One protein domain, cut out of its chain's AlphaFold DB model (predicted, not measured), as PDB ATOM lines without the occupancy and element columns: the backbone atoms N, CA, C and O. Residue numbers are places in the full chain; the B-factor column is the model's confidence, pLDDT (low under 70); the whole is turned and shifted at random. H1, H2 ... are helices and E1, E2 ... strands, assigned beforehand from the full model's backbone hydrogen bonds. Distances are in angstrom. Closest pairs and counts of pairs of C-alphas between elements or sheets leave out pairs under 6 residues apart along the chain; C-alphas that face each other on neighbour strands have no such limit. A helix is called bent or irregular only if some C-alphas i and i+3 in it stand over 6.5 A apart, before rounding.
ATOM      1  N   THR A  50       2.259   7.925  -1.946       94.56
ATOM      2  CA  THR A  50       1.762   9.216  -1.440       94.56
ATOM      3  C   THR A  50       1.295  10.128  -2.580       94.56
ATOM      4  O   THR A  50       0.254  10.763  -2.458       94.56
ATOM      5  N   ARG A  51       1.984  10.145  -3.733       91.88
ATOM      6  CA  ARG A  51       1.525  10.893  -4.924       91.88
ATOM      7  C   ARG A  51       0.198  10.378  -5.474       91.88
ATOM      8  O   ARG A  51      -0.646  11.174  -5.862       91.88
ATOM      9  N   GLN A  52       0.005   9.062  -5.515       94.06
ATOM     10  CA  GLN A  52      -1.270   8.484  -5.957       94.06
ATOM     11  C   GLN A  52      -2.406   8.813  -4.981       94.06
ATOM     12  O   GLN A  52      -3.514   9.147  -5.405       94.06
ATOM     13  N   LEU A  53      -2.121   8.806  -3.678       95.88
ATOM     14  CA  LEU A  53      -3.059   9.278  -2.659       95.88
ATOM     15  C   LEU A  53      -3.377  10.768  -2.839       95.88
ATOM     16  O   LEU A  53      -4.532  11.153  -2.748       95.88
ATOM     17  N   LEU A  54      -2.402  11.597  -3.202       94.94
ATOM     18  CA  LEU A  54      -2.626  13.014  -3.494       94.94
ATOM     19  C   LEU A  54      -3.553  13.224  -4.706       94.94
ATOM     20  O   LEU A  54      -4.438  14.075  -4.672       94.94
ATOM     21  N   HIS A  55      -3.414  12.410  -5.759       93.19
ATOM     22  CA  HIS A  55      -4.375  12.392  -6.870       93.19
ATOM     23  C   HIS A  55      -5.766  11.917  -6.432       93.19
ATOM     24  O   HIS A  55      -6.767  12.418  -6.939       93.19
ATOM     25  N   THR A  56      -5.833  10.990  -5.476       95.50
ATOM     26  CA  THR A  56      -7.099  10.547  -4.875       95.50
ATOM     27  C   THR A  56      -7.750  11.683  -4.082       95.50
ATOM     28  O   THR A  56      -8.942  11.921  -4.244       95.50
ATOM     29  N   ALA A  57      -6.967  12.435  -3.301       96.12
ATOM     30  CA  ALA A  57      -7.415  13.629  -2.585       96.12
ATOM     31  C   ALA A  57      -7.999  14.668  -3.552       96.12
ATOM     32  O   ALA A  57      -9.094  15.175  -3.331       96.12
ATOM     33  N   LEU A  58      -7.304  14.923  -4.668       95.00
ATOM     34  CA  LEU A  58      -7.796  15.816  -5.715       95.00
ATOM     35  C   LEU A  58      -9.116  15.316  -6.308       95.00
ATOM     36  O   LEU A  58     -10.053  16.093  -6.418       95.00
ATOM     37  N   ALA A  59      -9.210  14.035  -6.674       94.25
ATOM     38  CA  ALA A  59     -10.437  13.477  -7.242       94.25
ATOM     39  C   ALA A  59     -11.637  13.650  -6.295       94.25
ATOM     40  O   ALA A  59     -12.700  14.077  -6.740       94.25
ATOM     41  N   ARG A  60     -11.446  13.410  -4.990       95.88
ATOM     42  CA  ARG A  60     -12.471  13.644  -3.960       95.88
ATOM     43  C   ARG A  60     -12.868  15.114  -3.855       95.88
ATOM     44  O   ARG A  60     -14.055  15.415  -3.862       95.88
ATOM     45  N   ALA A  61     -11.890  16.018  -3.825       95.81
ATOM     46  CA  ALA A  61     -12.155  17.452  -3.790       95.81
ATOM     47  C   ALA A  61     -12.957  17.918  -5.019       95.81
ATOM     48  O   ALA A  61     -13.872  18.720  -4.880       95.81
ATOM     49  N   LEU A  62     -12.653  17.398  -6.215       93.31
ATOM     50  CA  LEU A  62     -13.403  17.707  -7.440       93.31
ATOM     51  C   LEU A  62     -14.851  17.201  -7.371       93.31
ATOM     52  O   LEU A  62     -15.767  17.948  -7.709       93.31
ATOM     53  N   GLU A  63     -15.062  15.965  -6.904       93.12
ATOM     54  CA  GLU A  63     -16.404  15.404  -6.691       93.12
ATOM     55  C   GLU A  63     -17.221  16.261  -5.714       93.12
ATOM     56  O   GLU A  63     -18.404  16.516  -5.947       93.12
ATOM     57  N   GLU A  64     -16.593  16.740  -4.639       94.31
ATOM     58  CA  GLU A  64     -17.265  17.565  -3.641       94.31
ATOM     59  C   GLU A  64     -17.523  18.997  -4.128       94.31
ATOM     60  O   GLU A  64     -18.607  19.527  -3.890       94.31
ATOM     61  N   ILE A  65     -16.601  19.602  -4.889       92.56
ATOM     62  CA  ILE A  65     -16.840  20.884  -5.575       92.56
ATOM     63  C   ILE A  65     -18.085  20.775  -6.458       92.56
ATOM     64  O   ILE A  65     -18.966  21.635  -6.385       92.56
ATOM     65  N   ASP A  66     -18.181  19.722  -7.271       90.56
ATOM     66  CA  ASP A  66     -19.319  19.511  -8.167       90.56
ATOM     67  C   ASP A  66     -20.628  19.296  -7.387       90.56
ATOM     68  O   ASP A  66     -21.679  19.794  -7.801       90.56
ATOM     69  N   ALA A  67     -20.570  18.616  -6.237       90.56
ATOM     70  CA  ALA A  67     -21.724  18.389  -5.370       90.56
ATOM     71  C   ALA A  67     -22.197  19.658  -4.637       90.56
ATOM     72  O   ALA A  67     -23.403  19.885  -4.527       90.56
ATOM     73  N   GLN A  68     -21.271  20.484  -4.138       88.38
ATOM     74  CA  GLN A  68     -21.591  21.658  -3.320       88.38
ATOM     75  C   GLN A  68     -21.885  22.922  -4.134       88.38
ATOM     76  O   GLN A  68     -22.596  23.803  -3.653       88.38
ATOM     77  N   SER A  69     -21.351  23.048  -5.355       81.62
ATOM     78  CA  SER A  69     -21.429  24.314  -6.099       81.62
ATOM     79  C   SER A  69     -22.867  24.734  -6.406       81.62
ATOM     80  O   SER A  69     -23.188  25.911  -6.252       81.62
ATOM     81  N   GLY A  70     -23.727  23.787  -6.820       70.31
ATOM     82  CA  GLY A  70     -25.191  23.910  -6.978       70.31
ATOM     83  C   GLY A  70     -25.737  24.989  -7.936       70.31
ATOM     84  O   GLY A  70     -26.866  24.876  -8.404       70.31
ATOM     85  N   THR A  71     -24.960  26.029  -8.237       70.25
ATOM     86  CA  THR A  71     -25.326  27.260  -8.949       70.25
ATOM     87  C   THR A  71     -24.111  27.807  -9.728       70.25
ATOM     88  O   THR A  71     -23.061  27.158  -9.795       70.25
ATOM     89  N   ASN A  72     -24.245  28.990 -10.346       66.62
ATOM     90  CA  ASN A  72     -23.166  29.657 -11.094       66.62
ATOM     91  C   ASN A  72     -22.088  30.281 -10.192       66.62
ATOM     92  O   ASN A  72     -20.950  30.425 -10.633       66.62
ATOM     93  N   TYR A  73     -22.429  30.622  -8.947       78.06
ATOM     94  CA  TYR A  73     -21.478  31.079  -7.940       78.06
ATOM     95  C   TYR A  73     -21.728  30.307  -6.643       78.06
ATOM     96  O   TYR A  73     -22.805  30.440  -6.061       78.06
ATOM     97  N   PRO A  74     -20.786  29.466  -6.198       80.12
ATOM     98  CA  PRO A  74     -20.989  28.634  -5.021       80.12
ATOM     99  C   PRO A  74     -21.248  29.502  -3.783       80.12
ATOM    100  O   PRO A  74     -20.571  30.502  -3.558       80.12
ATOM    101  N   ALA A  75     -22.207  29.089  -2.952       83.62
ATOM    102  CA  ALA A  75     -22.528  29.792  -1.706       83.62
ATOM    103  C   ALA A  75     -21.427  29.651  -0.634       83.62
ATOM    104  O   ALA A  75     -21.436  30.373   0.361       83.62
ATOM    105  N   PHE A  76     -20.496  28.711  -0.818       88.88
ATOM    106  CA  PHE A  76     -19.373  28.496   0.084       88.88
ATOM    107  C   PHE A  76     -18.136  29.292  -0.361       88.88
ATOM    108  O   PHE A  76     -17.853  29.448  -1.552       88.88
ATOM    109  N   PHE A  77     -17.345  29.725   0.622       91.94
ATOM    110  CA  PHE A  77     -16.011  30.291   0.392       91.94
ATOM    111  C   PHE A  77     -14.891  29.310   0.708       91.94
ATOM    112  O   PHE A  77     -13.840  29.369   0.078       91.94
ATOM    113  N   ALA A  78     -15.116  28.390   1.643       95.25
ATOM    114  CA  ALA A  78     -14.212  27.285   1.894       95.25
ATOM    115  C   ALA A  78     -14.960  26.091   2.491       95.25
ATOM    116  O   ALA A  78     -15.960  26.270   3.185       95.25
ATOM    117  N   PHE A  79     -14.453  24.892   2.229       96.38
ATOM    118  CA  PHE A  79     -14.824  23.663   2.926       96.38
ATOM    119  C   PHE A  79     -13.630  22.703   2.943       96.38
ATOM    120  O   PHE A  79     -12.663  22.874   2.196       96.38
ATOM    121  N   SER A  80     -13.687  21.696   3.801       96.50
ATOM    122  CA  SER A  80     -12.612  20.729   4.011       96.50
ATOM    123  C   SER A  80     -13.136  19.298   4.013       96.50
ATOM    124  O   SER A  80     -14.334  19.056   4.183       96.50
ATOM    125  N   SER A  81     -12.223  18.348   3.821       96.31
ATOM    126  CA  SER A  81     -12.523  16.923   3.901       96.31
ATOM    127  C   SER A  81     -13.081  16.535   5.274       96.31
ATOM    128  O   SER A  81     -12.510  16.888   6.303       96.31
ATOM    129  N   GLN A  82     -14.170  15.767   5.268       94.75
ATOM    130  CA  GLN A  82     -14.808  15.179   6.455       94.75
ATOM    131  C   GLN A  82     -14.395  13.706   6.575       94.75
ATOM    132  O   GLN A  82     -14.496  12.988   5.576       94.75
ATOM    133  N   GLY A  83     -13.914  13.231   7.722       89.06
ATOM    134  CA  GLY A  83     -13.217  11.948   7.782       89.06
ATOM    135  C   GLY A  83     -13.108  11.328   9.169       89.06
ATOM    136  O   GLY A  83     -14.028  11.368   9.977       89.06
ATOM    137  N   ASP A  84     -11.984  10.658   9.387       84.12
ATOM    138  CA  ASP A  84     -11.623  10.030  10.643       84.12
ATOM    139  C   ASP A  84     -10.741  11.013  11.441       84.12
ATOM    140  O   ASP A  84      -9.709  11.503  10.965       84.12
ATOM    141  N   GLU A  85     -11.137  11.308  12.680       74.81
ATOM    142  CA  GLU A  85     -10.470  12.268  13.569       74.81
ATOM    143  C   GLU A  85      -9.189  11.655  14.184       74.81
ATOM    144  O   GLU A  85      -9.147  11.255  15.347       74.81
ATOM    145  N   VAL A  86      -8.135  11.501  13.371       66.75
ATOM    146  CA  VAL A  86      -6.886  10.816  13.779       66.75
ATOM    147  C   VAL A  86      -5.706  11.784  13.975       66.75
ATOM    148  O   VAL A  86      -4.743  11.451  14.670       66.75
ATOM    149  N   ALA A  87      -5.747  12.978  13.373       79.25
ATOM    150  CA  ALA A  87      -4.736  14.034  13.519       79.25
ATOM    151  C   ALA A  87      -5.217  15.368  12.915       79.25
ATOM    152  O   ALA A  87      -6.014  15.358  11.981       79.25
ATOM    153  N   ASP A  88      -4.653  16.491  13.362       87.06
ATOM    154  CA  ASP A  88      -4.915  17.803  12.754       87.06
ATOM    155  C   ASP A  88      -4.310  17.886  11.341       87.06
ATOM    156  O   ASP A  88      -3.186  17.425  11.091       87.06
ATOM    157  N   LEU A  89      -5.041  18.492  10.405       90.50
ATOM    158  CA  LEU A  89      -4.529  18.809   9.075       90.50
ATOM    159  C   LEU A  89      -3.733  20.125   9.109       90.50
ATOM    160  O   LEU A  89      -4.279  21.187   9.392       90.50
ATOM    161  N   ASP A  90      -2.437  20.077   8.792       90.12
ATOM    162  CA  ASP A  90      -1.572  21.266   8.792       90.12
ATOM    163  C   ASP A  90      -1.399  21.832   7.376       90.12
ATOM    164  O   ASP A  90      -0.686  21.252   6.569       90.12
ATOM    165  N   PHE A  91      -2.003  22.987   7.087       91.12
ATOM    166  CA  PHE A  91      -1.794  23.754   5.846       91.12
ATOM    167  C   PHE A  91      -1.079  25.094   6.084       91.12
ATOM    168  O   PHE A  91      -1.304  26.087   5.383       91.12
ATOM    169  N   SER A  92      -0.235  25.167   7.115       87.06
ATOM    170  CA  SER A  92       0.406  26.412   7.543       87.06
ATOM    171  C   SER A  92       1.292  27.068   6.480       87.06
ATOM    172  O   SER A  92       1.462  28.287   6.540       87.06
ATOM    173  N   MET A  93       1.827  26.309   5.519       80.38
ATOM    174  CA  MET A  93       2.643  26.833   4.414       80.38
ATOM    175  C   MET A  93       1.804  27.164   3.175       80.38
ATOM    176  O   MET A  93       2.066  28.144   2.480       80.38
ATOM    177  N   GLU A  94       0.790  26.354   2.890       85.69
ATOM    178  CA  GLU A  94      -0.076  26.482   1.720       85.69
ATOM    179  C   GLU A  94      -1.018  27.690   1.821       85.69
ATOM    180  O   GLU A  94      -1.457  28.228   0.803       85.69
ATOM    181  N   LYS A  95      -1.282  28.180   3.034       84.19
ATOM    182  CA  LYS A  95      -2.098  29.381   3.254       84.19
ATOM    183  C   LYS A  95      -1.528  30.648   2.596       84.19
ATOM    184  O   LYS A  95      -2.291  31.546   2.259       84.19
ATOM    185  N   ASP A  96      -0.214  30.706   2.349       82.00
ATOM    186  CA  ASP A  96       0.449  31.833   1.664       82.00
ATOM    187  C   ASP A  96       0.078  31.926   0.169       82.00
ATOM    188  O   ASP A  96       0.387  32.914  -0.501       82.00
ATOM    189  N   TYR A  97      -0.572  30.892  -0.375       83.62
ATOM    190  CA  TYR A  97      -1.067  30.850  -1.751       83.62
ATOM    191  C   TYR A  97      -2.506  31.361  -1.869       83.62
ATOM    192  O   TYR A  97      -3.027  31.447  -2.977       83.62
ATOM    193  N   LEU A  98      -3.144  31.693  -0.745       88.88
ATOM    194  CA  LEU A  98      -4.544  32.076  -0.674       88.88
ATOM    195  C   LEU A  98      -4.701  33.574  -0.362       88.88
ATOM    196  O   LEU A  98      -3.902  34.140   0.389       88.88
ATOM    197  N   PRO A  99      -5.761  34.228  -0.866       88.94
ATOM    198  CA  PRO A  99      -6.062  35.637  -0.601       88.94
ATOM    199  C   PRO A  99      -6.696  35.840   0.791       88.94
ATOM    200  O   PRO A  99      -7.714  36.517   0.946       88.94
ATOM    201  N   LEU A 100      -6.084  35.286   1.844       89.12
ATOM    202  CA  LEU A 100      -6.582  35.336   3.234       89.12
ATOM    203  C   LEU A 100      -6.529  36.737   3.867       89.12
ATOM    204  O   LEU A 100      -6.815  36.903   5.048       89.12
ATOM    205  N   GLY A 101      -6.166  37.759   3.090       84.62
ATOM    206  CA  GLY A 101      -6.378  39.148   3.475       84.62
ATOM    207  C   GLY A 101      -7.850  39.524   3.570       84.62
ATOM    208  O   GLY A 101      -8.198  40.423   4.331       84.62
ATOM    209  N   SER A 102      -8.707  38.866   2.784       85.50
ATOM    210  CA  SER A 102     -10.137  39.139   2.803       85.50
ATOM    211  C   SER A 102     -10.799  38.371   3.936       85.50
ATOM    212  O   SER A 102     -10.766  37.142   3.932       85.50
ATOM    213  N   ALA A 103     -11.463  39.070   4.859       88.44
ATOM    214  CA  ALA A 103     -12.213  38.434   5.945       88.44
ATOM    215  C   ALA A 103     -13.269  37.445   5.418       88.44
ATOM    216  O   ALA A 103     -13.410  36.355   5.965       88.44
ATOM    217  N   SER A 104     -13.914  37.768   4.287       86.94
ATOM    218  CA  SER A 104     -14.903  36.899   3.628       86.94
ATOM    219  C   SER A 104     -14.349  35.542   3.180       86.94
ATOM    220  O   SER A 104     -15.120  34.606   3.014       86.94
ATOM    221  N   ILE A 105     -13.032  35.427   2.983       90.62
ATOM    222  CA  ILE A 105     -12.357  34.176   2.610       90.62
ATOM    223  C   ILE A 105     -11.654  33.579   3.833       90.62
ATOM    224  O   ILE A 105     -11.715  32.373   4.056       90.62
ATOM    225  N   ALA A 106     -11.012  34.420   4.646       92.44
ATOM    226  CA  ALA A 106     -10.242  34.002   5.807       92.44
ATOM    227  C   ALA A 106     -11.103  33.346   6.890       92.44
ATOM    228  O   ALA A 106     -10.722  32.294   7.396       92.44
ATOM    229  N   GLU A 107     -12.255  33.926   7.240       94.88
ATOM    230  CA  GLU A 107     -13.126  33.365   8.280       94.88
ATOM    231  C   GLU A 107     -13.665  31.978   7.880       94.88
ATOM    232  O   GLU A 107     -13.474  31.038   8.658       94.88
ATOM    233  N   PRO A 108     -14.232  31.777   6.670       94.75
ATOM    234  CA  PRO A 108     -14.620  30.442   6.215       94.75
ATOM    235  C   PRO A 108     -13.441  29.478   6.100       94.75
ATOM    236  O   PRO A 108     -13.593  28.310   6.438       94.75
ATOM    237  N   TYR A 109     -12.266  29.945   5.663       95.44
ATOM    238  CA  TYR A 109     -11.060  29.116   5.593       95.44
ATOM    239  C   TYR A 109     -10.660  28.575   6.967       95.44
ATOM    240  O   TYR A 109     -10.462  27.373   7.107       95.44
ATOM    241  N   PHE A 110     -10.557  29.434   7.985       95.56
ATOM    242  CA  PHE A 110     -10.185  28.989   9.330       95.56
ATOM    243  C   PHE A 110     -11.273  28.113   9.951       95.56
ATOM    244  O   PHE A 110     -10.951  27.086  10.535       95.56
ATOM    245  N   SER A 111     -12.552  28.442   9.739       95.88
ATOM    246  CA  SER A 111     -13.655  27.583  10.180       95.88
ATOM    247  C   SER A 111     -13.617  26.202   9.521       95.88
ATOM    248  O   SER A 111     -13.899  25.211  10.186       95.88
ATOM    249  N   ALA A 112     -13.292  26.122   8.227       95.31
ATOM    250  CA  ALA A 112     -13.156  24.853   7.521       95.31
ATOM    251  C   ALA A 112     -11.919  24.081   8.001       95.31
ATOM    252  O   ALA A 112     -12.005  22.871   8.204       95.31
ATOM    253  N   LEU A 113     -10.798  24.774   8.232       94.81
ATOM    254  CA  LEU A 113      -9.561  24.194   8.757       94.81
ATOM    255  C   LEU A 113      -9.764  23.561  10.139       94.81
ATOM    256  O   LEU A 113      -9.295  22.449  10.354       94.81
ATOM    257  N   ASP A 114     -10.503  24.224  11.031       93.62
ATOM    258  CA  ASP A 114     -10.800  23.729  12.385       93.62
ATOM    259  C   ASP A 114     -11.635  22.436  12.383       93.62
ATOM    260  O   ASP A 114     -11.654  21.702  13.367       93.62
ATOM    261  N   THR A 115     -12.332  22.159  11.278       93.44
ATOM    262  CA  THR A 115     -13.146  20.947  11.071       93.44
ATOM    263  C   THR A 115     -12.540  19.990  10.041       93.44
ATOM    264  O   THR A 115     -13.208  19.058   9.603       93.44
ATOM    265  N   ALA A 116     -11.311  20.250   9.582       94.38
ATOM    266  CA  ALA A 116     -10.674  19.459   8.541       94.38
ATOM    267  C   ALA A 116     -10.145  18.141   9.113       94.38
ATOM    268  O   ALA A 116      -9.275  18.132   9.982       94.38
ATOM    269  N   GLU A 117     -10.613  17.028   8.559       94.75
ATOM    270  CA  GLU A 117     -10.277  15.687   9.028       94.75
ATOM    271  C   GLU A 117      -9.597  14.862   7.930       94.75
ATOM    272  O   GLU A 117      -9.784  15.079   6.725       94.75
ATOM    273  N   TRP A 118      -8.800  13.879   8.352       96.12
ATOM    274  CA  TRP A 118      -8.165  12.928   7.447       96.12
ATOM    275  C   TRP A 118      -9.155  11.851   7.015       96.12
ATOM    276  O   TRP A 118      -9.780  11.205   7.837       96.12
ATOM    277  N   GLN A 119      -9.239  11.566   5.723       95.88
ATOM    278  CA  GLN A 119     -10.005  10.440   5.193       95.88
ATOM    279  C   GLN A 119      -9.087   9.240   4.965       95.88
ATOM    280  O   GLN A 119      -8.172   9.304   4.135       95.88
ATOM    281  N   THR A 120      -9.331   8.131   5.663       95.88
ATOM    282  CA  THR A 120      -8.590   6.883   5.434       95.88
ATOM    283  C   THR A 120      -8.938   6.298   4.062       95.88
ATOM    284  O   THR A 120     -10.104   6.177   3.681       95.88
ATOM    285  N   ILE A 121      -7.914   5.930   3.287       96.38
ATOM    286  CA  ILE A 121      -8.061   5.303   1.971       96.38
ATOM    287  C   ILE A 121      -7.695   3.828   2.082       96.38
ATOM    288  O   ILE A 121      -6.553   3.475   2.382       96.38
ATOM    289  N   ASN A 122      -8.666   2.978   1.764       95.75
ATOM    290  CA  ASN A 122      -8.513   1.529   1.780       95.75
ATOM    291  C   ASN A 122      -8.280   0.992   0.365       95.75
ATOM    292  O   ASN A 122      -8.989   1.365  -0.573       95.75
ATOM    293  N   ALA A 123      -7.329   0.072   0.217       93.88
ATOM    294  CA  ALA A 123      -7.163  -0.743  -0.982       93.88
ATOM    295  C   ALA A 123      -7.277  -2.216  -0.588       93.88
ATOM    296  O   ALA A 123      -6.616  -2.665   0.344       93.88
ATOM    297  N   ASP A 124      -8.146  -2.962  -1.269       93.69
ATOM    298  CA  ASP A 124      -8.426  -4.373  -0.967       93.69
ATOM    299  C   ASP A 124      -8.845  -4.643   0.496       93.69
ATOM    300  O   ASP A 124      -8.638  -5.733   1.023       93.69
ATOM    301  N   GLY A 125      -9.475  -3.653   1.140       92.62
ATOM    302  CA  GLY A 125      -9.930  -3.733   2.533       92.62
ATOM    303  C   GLY A 125      -8.879  -3.345   3.576       92.62
ATOM    304  O   GLY A 125      -9.212  -3.317   4.753       92.62
ATOM    305  N   GLU A 126      -7.660  -3.008   3.152       94.50
ATOM    306  CA  GLU A 126      -6.560  -2.609   4.032       94.50
ATOM    307  C   GLU A 126      -6.279  -1.099   3.907       94.50
ATOM    308  O   GLU A 126      -6.219  -0.591   2.776       94.50
ATOM    309  N   PRO A 127      -6.050  -0.373   5.016       94.75
ATOM    310  CA  PRO A 127      -5.633   1.027   4.977       94.75
ATOM    311  C   PRO A 127      -4.269   1.181   4.300       94.75
ATOM    312  O   PRO A 127      -3.250   0.660   4.758       94.75
ATOM    313  N   VAL A 128      -4.229   1.913   3.184       95.75
ATOM    314  CA  VAL A 128      -2.988   2.190   2.433       95.75
ATOM    315  C   VAL A 128      -2.444   3.599   2.663       95.75
ATOM    316  O   VAL A 128      -1.353   3.936   2.189       95.75
ATOM    317  N   GLY A 129      -3.206   4.430   3.366       95.94
ATOM    318  CA  GLY A 129      -2.866   5.803   3.695       95.94
ATOM    319  C   GLY A 129      -4.104   6.620   4.037       95.94
ATOM    320  O   GLY A 129      -5.213   6.097   4.108       95.94
ATOM    321  N   ARG A 130      -3.904   7.921   4.210       96.12
ATOM    322  CA  ARG A 130      -4.964   8.894   4.463       96.12
ATOM    323  C   ARG A 130      -4.768  10.143   3.615       96.12
ATOM    324  O   ARG A 130      -3.638  10.497   3.264       96.12
ATOM    325  N   VAL A 131      -5.870  10.781   3.249       97.38
ATOM    326  CA  VAL A 131      -5.896  11.996   2.431       97.38
ATOM    327  C   VAL A 131      -6.688  13.082   3.130       97.38
ATOM    328  O   VAL A 131      -7.644  12.792   3.833       97.38
ATOM    329  N   GLY A 132      -6.298  14.326   2.926       96.69
ATOM    330  CA  GLY A 132      -7.050  15.481   3.378       96.69
ATOM    331  C   GLY A 132      -7.011  16.557   2.316       96.69
ATOM    332  O   GLY A 132      -6.065  16.635   1.524       96.69
ATOM    333  N   TYR A 133      -8.045  17.377   2.269       97.06
ATOM    334  CA  TYR A 133      -8.074  18.513   1.365       97.06
ATOM    335  C   TYR A 133      -8.864  19.669   1.955       97.06
ATOM    336  O   TYR A 133      -9.745  19.491   2.791       97.06
ATOM    337  N   MET A 134      -8.540  20.865   1.482       96.75
ATOM    338  CA  MET A 134      -9.321  22.065   1.717       96.75
ATOM    339  C   MET A 134      -9.530  22.785   0.396       96.75
ATOM    340  O   MET A 134      -8.584  23.038  -0.345       96.75
ATOM    341  N   VAL A 135     -10.777  23.107   0.102       96.12
ATOM    342  CA  VAL A 135     -11.181  23.856  -1.080       96.12
ATOM    343  C   VAL A 135     -11.470  25.281  -0.651       96.12
ATOM    344  O   VAL A 135     -12.214  25.498   0.299       96.12
ATOM    345  N   VAL A 136     -10.907  26.248  -1.367       94.44
ATOM    346  CA  VAL A 136     -11.140  27.676  -1.154       94.44
ATOM    347  C   VAL A 136     -11.588  28.295  -2.467       94.44
ATOM    348  O   VAL A 136     -10.905  28.180  -3.485       94.44
ATOM    349  N   ASN A 137     -12.740  28.953  -2.459       91.81
ATOM    350  CA  ASN A 137     -13.242  29.713  -3.590       91.81
ATOM    351  C   ASN A 137     -12.420  31.001  -3.739       91.81
ATOM    352  O   ASN A 137     -12.441  31.869  -2.868       91.81
ATOM    353  N   THR A 138     -11.701  31.122  -4.852       89.31
ATOM    354  CA  THR A 138     -10.901  32.305  -5.203       89.31
ATOM    355  C   THR A 138     -11.485  33.051  -6.409       89.31
ATOM    356  O   THR A 138     -10.816  33.873  -7.037       89.31
ATOM    357  N   SER A 139     -12.751  32.775  -6.737       86.19
ATOM    358  CA  SER A 139     -13.493  33.407  -7.829       86.19
ATOM    359  C   SER A 139     -13.879  34.844  -7.492       86.19
ATOM    360  O   SER A 139     -14.221  35.159  -6.354       86.19
ATOM    361  N   GLY A 140     -13.953  35.702  -8.512       84.62
ATOM    362  CA  GLY A 140     -14.481  37.060  -8.341       84.62
ATOM    363  C   GLY A 140     -13.488  38.079  -7.785       84.62
ATOM    364  O   GLY A 140     -13.902  39.155  -7.361       84.62
ATOM    365  N   THR A 684     -15.631  30.347 -12.402       84.75
ATOM    366  CA  THR A 684     -15.357  29.931 -11.018       84.75
ATOM    367  C   THR A 684     -14.022  29.202 -10.922       84.75
ATOM    368  O   THR A 684     -13.730  28.284 -11.690       84.75
ATOM    369  N   VAL A 685     -13.189  29.663  -9.996       88.06
ATOM    370  CA  VAL A 685     -11.842  29.172  -9.723       88.06
ATOM    371  C   VAL A 685     -11.742  28.850  -8.236       88.06
ATOM    372  O   VAL A 685     -12.176  29.618  -7.377       88.06
ATOM    373  N   TYR A 686     -11.150  27.700  -7.950       91.25
ATOM    374  CA  TYR A 686     -10.900  27.210  -6.608       91.25
ATOM    375  C   TYR A 686      -9.409  26.966  -6.435       91.25
ATOM    376  O   TYR A 686      -8.751  26.411  -7.318       91.25
ATOM    377  N   ALA A 687      -8.884  27.340  -5.278       92.38
ATOM    378  CA  ALA A 687      -7.602  26.861  -4.799       92.38
ATOM    379  C   ALA A 687      -7.856  25.668  -3.874       92.38
ATOM    380  O   ALA A 687      -8.552  25.783  -2.867       92.38
ATOM    381  N   VAL A 688      -7.309  24.512  -4.232       94.50
ATOM    382  CA  VAL A 688      -7.433  23.271  -3.475       94.50
ATOM    383  C   VAL A 688      -6.093  22.958  -2.833       94.50
ATOM    384  O   VAL A 688      -5.100  22.713  -3.521       94.50
ATOM    385  N   LEU A 689      -6.069  22.972  -1.508       95.06
ATOM    386  CA  LEU A 689      -4.946  22.514  -0.708       95.06
ATOM    387  C   LEU A 689      -5.113  21.012  -0.503       95.06
ATOM    388  O   LEU A 689      -6.169  20.558  -0.074       95.06
ATOM    389  N   LEU A 690      -4.091  20.237  -0.834       95.81
ATOM    390  CA  LEU A 690      -4.112  18.783  -0.764       95.81
ATOM    391  C   LEU A 690      -3.037  18.305   0.199       95.81
ATOM    392  O   LEU A 690      -1.907  18.789   0.156       95.81
ATOM    393  N   ALA A 691      -3.368  17.303   1.002       96.00
ATOM    394  CA  ALA A 691      -2.435  16.587   1.846       96.00
ATOM    395  C   ALA A 691      -2.659  15.079   1.692       96.00
ATOM    396  O   ALA A 691      -3.785  14.593   1.600       96.00
ATOM    397  N   ALA A 692      -1.573  14.318   1.652       96.62
ATOM    398  CA  ALA A 692      -1.624  12.868   1.590       96.62
ATOM    399  C   ALA A 692      -0.531  12.270   2.466       96.62
ATOM    400  O   ALA A 692       0.607  12.749   2.478       96.62
ATOM    401  N   GLN A 693      -0.870  11.193   3.165       96.69
ATOM    402  CA  GLN A 693       0.061  10.414   3.964       96.69
ATOM    403  C   GLN A 693      -0.058   8.940   3.601       96.69
ATOM    404  O   GLN A 693      -1.135   8.356   3.698       96.69
ATOM    405  N   SER A 694       1.044   8.332   3.167       96.75
ATOM    406  CA  SER A 694       1.116   6.879   3.034       96.75
ATOM    407  C   SER A 694       1.452   6.278   4.393       96.75
ATOM    408  O   SER A 694       2.235   6.842   5.158       96.75
ATOM    409  N   GLY A 695       0.875   5.126   4.701       94.75
ATOM    410  CA  GLY A 695       1.110   4.446   5.966       94.75
ATOM    411  C   GLY A 695       0.810   2.965   5.858       94.75
ATOM    412  O   GLY A 695       0.374   2.481   4.812       94.75
ATOM    413  N   LYS A 696       1.094   2.243   6.938       94.31
ATOM    414  CA  LYS A 696       0.657   0.862   7.087       94.31
ATOM    415  C   LYS A 696       0.061   0.685   8.473       94.31
ATOM    416  O   LYS A 696       0.811   0.781   9.443       94.31
ATOM    417  N   ASP A 697      -1.215   0.332   8.499       94.75
ATOM    418  CA  ASP A 697      -1.916  -0.108   9.698       94.75
ATOM    419  C   ASP A 697      -1.175  -1.324  10.289       94.75
ATOM    420  O   ASP A 697      -1.048  -2.395   9.677       94.75
ATOM    421  N   SER A 698      -0.516  -1.094  11.417       94.94
ATOM    422  CA  SER A 698       0.353  -2.039  12.105       94.94
ATOM    423  C   SER A 698      -0.341  -2.671  13.305       94.94
ATOM    424  O   SER A 698       0.092  -3.753  13.722       94.94
ATOM    425  N   ASP A 699      -1.389  -2.046  13.844       94.38
ATOM    426  CA  ASP A 699      -2.168  -2.551  14.975       94.38
ATOM    427  C   ASP A 699      -3.518  -3.189  14.579       94.38
ATOM    428  O   ASP A 699      -4.073  -3.968  15.362       94.38
ATOM    429  N   GLY A 700      -3.950  -3.006  13.331       93.38
ATOM    430  CA  GLY A 700      -5.125  -3.619  12.719       93.38
ATOM    431  C   GLY A 700      -6.438  -2.930  13.087       93.38
ATOM    432  O   GLY A 700      -7.480  -3.597  13.076       93.38
ATOM    433  N   ASP A 701      -6.397  -1.658  13.486       92.75
ATOM    434  CA  ASP A 701      -7.580  -0.893  13.881       92.75
ATOM    435  C   ASP A 701      -8.355  -0.285  12.694       92.75
ATOM    436  O   ASP A 701      -9.477   0.203  12.870       92.75
ATOM    437  N   GLY A 702      -7.822  -0.408  11.474       91.12
ATOM    438  CA  GLY A 702      -8.423   0.113  10.254       91.12
ATOM    439  C   GLY A 702      -8.119   1.590   9.993       91.12
ATOM    440  O   GLY A 702      -8.677   2.150   9.048       91.12
ATOM    441  N   LEU A 703      -7.253   2.217  10.791       92.56
ATOM    442  CA  LEU A 703      -6.817   3.600  10.662       92.56
ATOM    443  C   LEU A 703      -5.301   3.659  10.432       92.56
ATOM    444  O   LEU A 703      -4.573   2.681  10.549       92.56
ATOM    445  N   ILE A 704      -4.817   4.832  10.021       92.56
ATOM    446  CA  ILE A 704      -3.380   5.116   9.959       92.56
ATOM    447  C   ILE A 704      -3.076   6.131  11.047       92.56
ATOM    448  O   ILE A 704      -3.393   7.317  10.901       92.56
ATOM    449  N   SER A 705      -2.454   5.669  12.125       92.50
ATOM    450  CA  SER A 705      -1.972   6.522  13.208       92.50
ATOM    451  C   SER A 705      -0.724   7.315  12.787       92.50
ATOM    452  O   SER A 705      -0.065   7.039  11.780       92.50
ATOM    453  N   THR A 706      -0.384   8.360  13.544       92.31
ATOM    454  CA  THR A 706       0.726   9.266  13.195       92.31
ATOM    455  C   THR A 706       2.098   8.576  13.221       92.31
ATOM    456  O   THR A 706       2.984   8.963  12.461       92.31
ATOM    457  N   ASP A 707       2.292   7.539  14.041       93.12
ATOM    458  CA  ASP A 707       3.526   6.743  14.085       93.12
ATOM    459  C   ASP A 707       3.625   5.671  12.984       93.12
ATOM    460  O   ASP A 707       4.708   5.126  12.749       93.12
ATOM    461  N   GLU A 708       2.543   5.434  12.242       94.06
ATOM    462  CA  GLU A 708       2.487   4.505  11.105       94.06
ATOM    463  C   GLU A 708       2.707   5.182   9.745       94.06
ATOM    464  O   GLU A 708       2.816   4.505   8.711       94.06
ATOM    465  N   VAL A 709       2.807   6.513   9.733       94.94
ATOM    466  CA  VAL A 709       3.048   7.313   8.529       94.94
ATOM    467  C   VAL A 709       4.455   7.045   7.980       94.94
ATOM    468  O   VAL A 709       5.474   7.223   8.647       94.94
ATOM    469  N   GLN A 710       4.522   6.641   6.712       94.56
ATOM    470  CA  GLN A 710       5.755   6.330   5.977       94.56
ATOM    471  C   GLN A 710       6.153   7.420   4.978       94.56
ATOM    472  O   GLN A 710       7.284   7.418   4.479       94.56
ATOM    473  N   GLY A 711       5.230   8.309   4.627       93.25
ATOM    474  CA  GLY A 711       5.443   9.396   3.681       93.25
ATOM    475  C   GLY A 711       4.368  10.460   3.839       93.25
ATOM    476  O   GLY A 711       3.244  10.163   4.226       93.25
ATOM    477  N   THR A 712       4.718  11.710   3.562       93.81
ATOM    478  CA  THR A 712       3.797  12.852   3.583       93.81
ATOM    479  C   THR A 712       4.083  13.706   2.363       93.81
ATOM    480  O   THR A 712       5.248  13.895   2.018       93.81
ATOM    481  N   GLN A 713       3.037  14.177   1.691       93.56
ATOM    482  CA  GLN A 713       3.140  15.167   0.624       93.56
ATOM    483  C   GLN A 713       1.964  16.121   0.673       93.56
ATOM    484  O   GLN A 713       0.853  15.736   1.043       93.56
ATOM    485  N   GLN A 714       2.226  17.345   0.231       92.75
ATOM    486  CA  GLN A 714       1.232  18.391   0.085       92.75
ATOM    487  C   GLN A 714       1.327  19.031  -1.300       92.75
ATOM    488  O   GLN A 714       2.370  19.005  -1.967       92.75
ATOM    489  N   ALA A 715       0.210  19.579  -1.759       89.81
ATOM    490  CA  ALA A 715       0.138  20.317  -3.009       89.81
ATOM    491  C   ALA A 715      -0.916  21.410  -2.948       89.81
ATOM    492  O   ALA A 715      -1.886  21.322  -2.199       89.81
ATOM    493  N   VAL A 716      -0.734  22.404  -3.809       88.56
ATOM    494  CA  VAL A 716      -1.756  23.401  -4.118       88.56
ATOM    495  C   VAL A 716      -2.155  23.206  -5.571       88.56
ATOM    496  O   VAL A 716      -1.304  23.111  -6.463       88.56
ATOM    497  N   VAL A 717      -3.457  23.118  -5.803       88.69
ATOM    498  CA  VAL A 717      -4.038  22.883  -7.122       88.69
ATOM    499  C   VAL A 717      -5.043  23.978  -7.411       88.69
ATOM    500  O   VAL A 717      -5.925  24.233  -6.600       88.69
ATOM    501  N   TYR A 718      -4.938  24.604  -8.579       87.00
ATOM    502  CA  TYR A 718      -5.993  25.491  -9.057       87.00
ATOM    503  C   TYR A 718      -6.947  24.695  -9.933       87.00
ATOM    504  O   TYR A 718      -6.551  24.070 -10.925       87.00
ATOM    505  N   VAL A 719      -8.208  24.708  -9.530       87.69
ATOM    506  CA  VAL A 719      -9.301  24.002 -10.178       87.69
ATOM    507  C   VAL A 719     -10.236  25.037 -10.771       87.69
ATOM    508  O   VAL A 719     -10.674  25.959 -10.090       87.69
ATOM    509  N   TRP A 720     -10.559  24.869 -12.044       85.88
ATOM    510  CA  TRP A 720     -11.597  25.641 -12.705       85.88
ATOM    511  C   TRP A 720     -12.830  24.768 -12.869       85.88
ATOM    512  O   TRP A 720     -12.710  23.583 -13.169       85.88
ATOM    513  N   ARG A 721     -14.019  25.340 -12.698       83.19
ATOM    514  CA  ARG A 721     -15.264  24.635 -12.994       83.19
ATOM    515  C   ARG A 721     -15.836  25.118 -14.313       83.19
ATOM    516  O   ARG A 721     -16.085  26.304 -14.511       83.19
ATOM    517  N   ASP A 722     -16.029  24.162 -15.211       72.75
ATOM    518  CA  ASP A 722     -16.478  24.407 -16.566       72.75
ATOM    519  C   ASP A 722     -17.866  25.042 -16.584       72.75
ATOM    520  O   ASP A 722     -18.836  24.488 -16.078       72.75
ATOM    521  N   ALA A 723     -17.954  26.215 -17.199       67.38
ATOM    522  CA  ALA A 723     -19.178  26.986 -17.351       67.38
ATOM    523  C   ALA A 723     -20.303  26.228 -18.085       67.38
ATOM    524  O   ALA A 723     -21.484  26.463 -17.826       67.38
ATOM    525  N   VAL A 724     -19.942  25.347 -19.018       67.94
ATOM    526  CA  VAL A 724     -20.853  24.594 -19.886       67.94
ATOM    527  C   VAL A 724     -21.132  23.219 -19.301       67.94
ATOM    528  O   VAL A 724     -22.291  22.847 -19.135       67.94
ATOM    529  N   THR A 725     -20.084  22.454 -18.983       74.38
ATOM    530  CA  THR A 725     -20.270  21.092 -18.456       74.38
ATOM    531  C   THR A 725     -20.602  21.072 -16.969       74.38
ATOM    532  O   THR A 725     -21.076  20.048 -16.479       74.38
ATOM    533  N   GLN A 726     -20.406  22.198 -16.270       75.31
ATOM    534  CA  GLN A 726     -20.635  22.369 -14.832       75.31
ATOM    535  C   GLN A 726     -19.785  21.423 -13.972       75.31
ATOM    536  O   GLN A 726     -20.140  21.158 -12.824       75.31
ATOM    537  N   LYS A 727     -18.663  20.945 -14.534       79.38
ATOM    538  CA  LYS A 727     -17.722  20.007 -13.914       79.38
ATOM    539  C   LYS A 727     -16.384  20.660 -13.614       79.38
ATOM    540  O   LYS A 727     -15.868  21.437 -14.417       79.38
ATOM    541  N   ALA A 728     -15.803  20.300 -12.482       79.81
ATOM    542  CA  ALA A 728     -14.484  20.743 -12.075       79.81
ATOM    543  C   ALA A 728     -13.367  20.059 -12.893       79.81
ATOM    544  O   ALA A 728     -13.346  18.842 -13.082       79.81
ATOM    545  N   ALA A 729     -12.407  20.852 -13.367       76.81
ATOM    546  CA  ALA A 729     -11.237  20.424 -14.121       76.81
ATOM    547  C   ALA A 729      -9.965  21.083 -13.563       76.81
ATOM    548  O   ALA A 729      -9.926  22.273 -13.244       76.81
ATOM    549  N   CYS A 730      -8.897  20.297 -13.442       68.75
ATOM    550  CA  CYS A 730      -7.606  20.778 -12.952       68.75
ATOM    551  C   CYS A 730      -6.909  21.649 -14.010       68.75
ATOM    552  O   CYS A 730      -6.760  21.221 -15.155       68.75
ATOM    553  N   VAL A 731      -6.451  22.839 -13.610       59.00
ATOM    554  CA  VAL A 731      -5.745  23.792 -14.487       59.00
ATOM    555  C   VAL A 731      -4.253  23.850 -14.162       59.00
ATOM    556  O   VAL A 731      -3.426  23.935 -15.068       59.00
ATOM    557  N   PHE A 732      -3.889  23.762 -12.882       66.69
ATOM    558  CA  PHE A 732      -2.497  23.773 -12.430       66.69
ATOM    559  C   PHE A 732      -2.306  22.853 -11.226       66.69
ATOM    560  O   PHE A 732      -3.083  22.917 -10.277       66.69
ATOM    561  N   PHE A 733      -1.235  22.054 -11.237       66.50
ATOM    562  CA  PHE A 733      -0.862  21.149 -10.149       66.50
ATOM    563  C   PHE A 733       0.577  21.429  -9.692       66.50
ATOM    564  O   PHE A 733       1.530  21.101 -10.405       66.50
ATOM    565  N   GLY A 734       0.745  22.023  -8.507       63.03
ATOM    566  CA  GLY A 734       2.052  22.329  -7.922       63.03
ATOM    567  C   GLY A 734       2.311  21.537  -6.640       63.03
ATOM    568  O   GLY A 734       1.572  21.664  -5.669       63.03
ATOM    569  N   LEU A 735       3.389  20.746  -6.607       61.81
ATOM    570  CA  LEU A 735       3.871  20.092  -5.380       61.81
ATOM    571  C   LEU A 735       4.581  21.121  -4.483       61.81
ATOM    572  O   LEU A 735       5.527  21.766  -4.952       61.81
ATOM    573  N   SER A 736       4.200  21.225  -3.205       58.34
ATOM    574  CA  SER A 736       4.778  22.223  -2.285       58.34
ATOM    575  C   SER A 736       6.288  21.999  -2.061       58.34
ATOM    576  O   SER A 736       7.081  22.939  -2.165       58.34
ATOM    577  N   ASP A 737       6.719  20.738  -1.940       49.09
ATOM    578  CA  ASP A 737       8.126  20.341  -1.729       49.09
ATOM    579  C   ASP A 737       9.072  20.667  -2.904       49.09
ATOM    580  O   ASP A 737      10.261  20.964  -2.726       49.09
ATOM    581  N   THR A 738       8.575  20.615  -4.146       48.84
ATOM    582  CA  THR A 738       9.432  20.768  -5.344       48.84
ATOM    583  C   THR A 738       9.828  22.234  -5.552       48.84
ATOM    584  O   THR A 738      10.968  22.538  -5.924       48.84
ATOM    585  N   LEU A 739       8.918  23.152  -5.216       48.56
ATOM    586  CA  LEU A 739       9.164  24.595  -5.179       48.56
ATOM    587  C   LEU A 739      10.108  24.967  -4.023       48.56
ATOM    588  O   LEU A 739      11.023  25.772  -4.201       48.56
ATOM    589  N   GLN A 740       9.960  24.308  -2.871       45.03
ATOM    590  CA  GLN A 740      10.780  24.531  -1.679       45.03
ATOM    591  C   GLN A 740      12.253  24.113  -1.876       45.03
ATOM    592  O   GLN A 740      13.166  24.879  -1.548       45.03
ATOM    593  N   SER A 741      12.514  22.944  -2.482       47.09
ATOM    594  CA  SER A 741      13.889  22.453  -2.725       47.09
ATOM    595  C   SER A 741      14.691  23.334  -3.698       47.09
ATOM    596  O   SER A 741      15.911  23.491  -3.570       47.09
ATOM    597  N   SER A 742      13.998  23.986  -4.633       47.34
ATOM    598  CA  SER A 742      14.593  24.913  -5.598       47.34
ATOM    599  C   SER A 742      15.119  26.186  -4.924       47.34
ATOM    600  O   SER A 742      16.165  26.693  -5.325       47.34
ATOM    601  N   ILE A 743      14.464  26.651  -3.854       45.38
ATOM    602  CA  ILE A 743      14.843  27.854  -3.093       45.38
ATOM    603  C   ILE A 743      15.894  27.524  -2.021       45.38
ATOM    604  O   ILE A 743      16.881  28.246  -1.873       45.38
ATOM    605  N   GLY A 744      15.748  26.392  -1.321       45.75
ATOM    606  CA  GLY A 744      16.698  25.946  -0.291       45.75
ATOM    607  C   GLY A 744      18.108  25.634  -0.816       45.75
ATOM    608  O   GLY A 744      19.072  25.645  -0.055       45.75
ATOM    609  N   SER A 745      18.256  25.404  -2.125       48.88
ATOM    610  CA  SER A 745      19.543  25.113  -2.776       48.88
ATOM    611  C   SER A 745      20.393  26.350  -3.115       48.88
ATOM    612  O   SER A 745      21.455  26.215  -3.725       48.88
ATOM    613  N   GLY A 746      19.956  27.562  -2.747       45.12
ATOM    614  CA  GLY A 746      20.699  28.799  -3.015       45.12
ATOM    615  C   GLY A 746      20.675  29.245  -4.482       45.12
ATOM    616  O   GLY A 746      21.433  30.138  -4.870       45.12
ATOM    617  N   ARG A 747      19.809  28.658  -5.318       48.50
ATOM    618  CA  ARG A 747      19.536  29.203  -6.651       48.50
ATOM    619  C   ARG A 747      18.855  30.558  -6.492       48.50
ATOM    620  O   ARG A 747      17.836  30.679  -5.823       48.50
ATOM    621  N   THR A 748      19.428  31.586  -7.118       54.69
ATOM    622  CA  THR A 748      18.770  32.896  -7.194       54.69
ATOM    623  C   THR A 748      17.412  32.742  -7.876       54.69
ATOM    624  O   THR A 748      17.275  31.941  -8.803       54.69
ATOM    625  N   TRP A 749      16.418  33.515  -7.441       49.19
ATOM    626  CA  TRP A 749      15.064  33.490  -8.003       49.19
ATOM    627  C   TRP A 749      15.060  33.679  -9.532       49.19
ATOM    628  O   TRP A 749      14.347  32.978 -10.244       49.19
ATOM    629  N   ASN A 750      15.987  34.489 -10.061       46.34
ATOM    630  CA  ASN A 750      16.245  34.622 -11.502       46.34
ATOM    631  C   ASN A 750      16.570  33.293 -12.212       46.34
ATOM    632  O   ASN A 750      16.218  33.116 -13.373       46.34
ATOM    633  N   GLY A 751      17.248  32.354 -11.547       53.84
ATOM    634  CA  GLY A 751      17.553  31.028 -12.090       53.84
ATOM    635  C   GLY A 751      16.349  30.082 -12.115       53.84
ATOM    636  O   GLY A 751      16.280  29.230 -12.994       53.84
ATOM    637  N   VAL A 752      15.402  30.252 -11.187       49.38
ATOM    638  CA  VAL A 752      14.129  29.513 -11.168       49.38
ATOM    639  C   VAL A 752      13.194  30.079 -12.237       49.38
ATOM    640  O   VAL A 752      12.728  29.333 -13.088       49.38
ATOM    641  N   LEU A 753      13.030  31.404 -12.289       46.22
ATOM    642  CA  LEU A 753      12.207  32.092 -13.293       46.22
ATOM    643  C   LEU A 753      12.703  31.876 -14.735       46.22
ATOM    644  O   LEU A 753      11.895  31.762 -15.651       46.22
ATOM    645  N   ASN A 754      14.020  31.769 -14.959       50.28
ATOM    646  CA  ASN A 754      14.570  31.455 -16.284       50.28
ATOM    647  C   ASN A 754      14.184  30.056 -16.793       50.28
ATOM    648  O   ASN A 754      14.195  29.859 -18.003       50.28
ATOM    649  N   ALA A 755      13.848  29.108 -15.912       45.47
ATOM    650  CA  ALA A 755      13.399  27.767 -16.296       45.47
ATOM    651  C   ALA A 755      11.913  27.716 -16.698       45.47
ATOM    652  O   ALA A 755      11.484  26.739 -17.299       45.47
ATOM    653  N   PHE A 756      11.149  28.766 -16.380       38.09
ATOM    654  CA  PHE A 756       9.738  28.927 -16.749       38.09
ATOM    655  C   PHE A 756       9.536  29.901 -17.917       38.09
ATOM    656  O   PHE A 756       8.402  30.225 -18.269       38.09
ATOM    657  N   LYS A 757      10.620  30.381 -18.540       38.19
ATOM    658  CA  LYS A 757      10.506  31.079 -19.820       38.19
ATOM    659  C   LYS A 757       9.994  30.078 -20.863       38.19
ATOM    660  O   LYS A 757      10.579  29.001 -20.953       38.19
TER     661      LYS A 757
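This is residues 50 to 140 and 684 to 757 of the 760 residues of an uncharacterized protein of Pontiella sulfatireligans (UniProt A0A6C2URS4). A twisted antiparallel sheet, with the long strands E3, E4 and E5 side by side, curls round the long helix H1, while H3 covers the opposite face over the short strand E1. H2 grazes the sheet, and beyond E6 the last residues lead away through H4 and H5, an arm of low confidence in which residues 744 to 750 stick out. The printed part has 165 residues with five named helices and six named strands, in the order H1 E1 H2 H3 E2 E3 E4 E5 E6 H4 H5, and its class is mixed, helices and strands. The sheet is branched, with the neighbour pairs E1 and E3, E2 and E3, E3 and E4, E4 and E5, and E5 and E6. The whole is compact, with a radius of gyration of the C-alphas of 16.7 A, and the C-alphas span 47 by 46 by 30 A.

In the sheet, E3 is residues 126 to 137, 33.9 A from first to last C-alpha; E4 is residues 684 to 695, 34.8 A; and E5 is residues 709 to 721, 33.1 A. E6 is residues 728 to 735, 19.5 A, E2 is residues 119 to 123, 13.1 A, and E1 is residues 78 to 80. E5 bends by 55 degrees at residue 718, and E6 by 63 degrees at residue 731. H1, residues 50 to 69, is 28.1 A long and begins with C-alpha 50 at (1.762, 9.216, -1.440). H2 is residues 94 to 97, and H3 is residues 103 to 113, 14.8 A; H3 is neither bent nor irregular, but only just: C-alphas 104 and 107 are 6.1 A apart. H4 is residues 736 to 744, 12.6 A, and H5 is residues 749 to 756, 11.2 A, ending with C-alpha 756 at (9.738, 28.927, -16.749).

E3 has E1 and E2 on one side and E4 on the other side. Its pairing is staggered: E2 pairs with residues 126 to 131 and E1 with residues 134 to 136. N 79 and O 135 of E1 and E3 are within hydrogen-bond range at 3.0 A, as are N 121 and O 129 of the hairpin E2 and E3 at 2.8 A. E3 and E4 have N 132 and O 691 at 2.9 A. E4, E5 and E6 form a meander, each strand the antiparallel neighbour of the one before; both its pairs are hairpins, with N 690 and O 715 at 2.8 A and N 718 and O 732 at 3.0 A. The sheet curls round H1, whose closest C-alphas to E4 are those of Thr 50 and Ser 694, 5.1 A apart, and to E3 those of Ala 57 and Val 131, 5.5 A. H3 lies on the opposite face from H1, over E1, at a height over the sheet of 7.0 A; it runs along the strands, at 6 degrees to E1 on the local plane. Their closest C-alphas are those of Phe 79 and Ala 112, 5.0 A apart. H2 only grazes the sheet, with Glu 94 and Val 716 of E5 6.8 A apart by their C-alphas. H4 only grazes it too, with its residues 736 to 738. H5 is not on the sheet. H4 and H5 are close but not clearly touching, with the C-alphas of Ser 742 and Val 752 at 7.2 A, and run opposite ways at a steep tilt of 47 degrees. Every O i to N i+4 pair is within hydrogen-bond range in H1, against 6 of 7 in H3, 3 of 5 in H4 and 2 of 4 in H5; H2 is too short for such a pair.

The two C-alphas farthest apart are those of Gly 700 and Lys 757, 50.1 A. Residues 141 to 683 are not printed, and C-alphas 140 and 684 are 7.7 A apart across the cut. The links E1 to H2 and E4 to E5 are long, with 13 residues each. The mean pLDDT of the printed part is 83.5; 32 residues are under 70, namely residues 72, 86, 723 to 724 and 730 to 757.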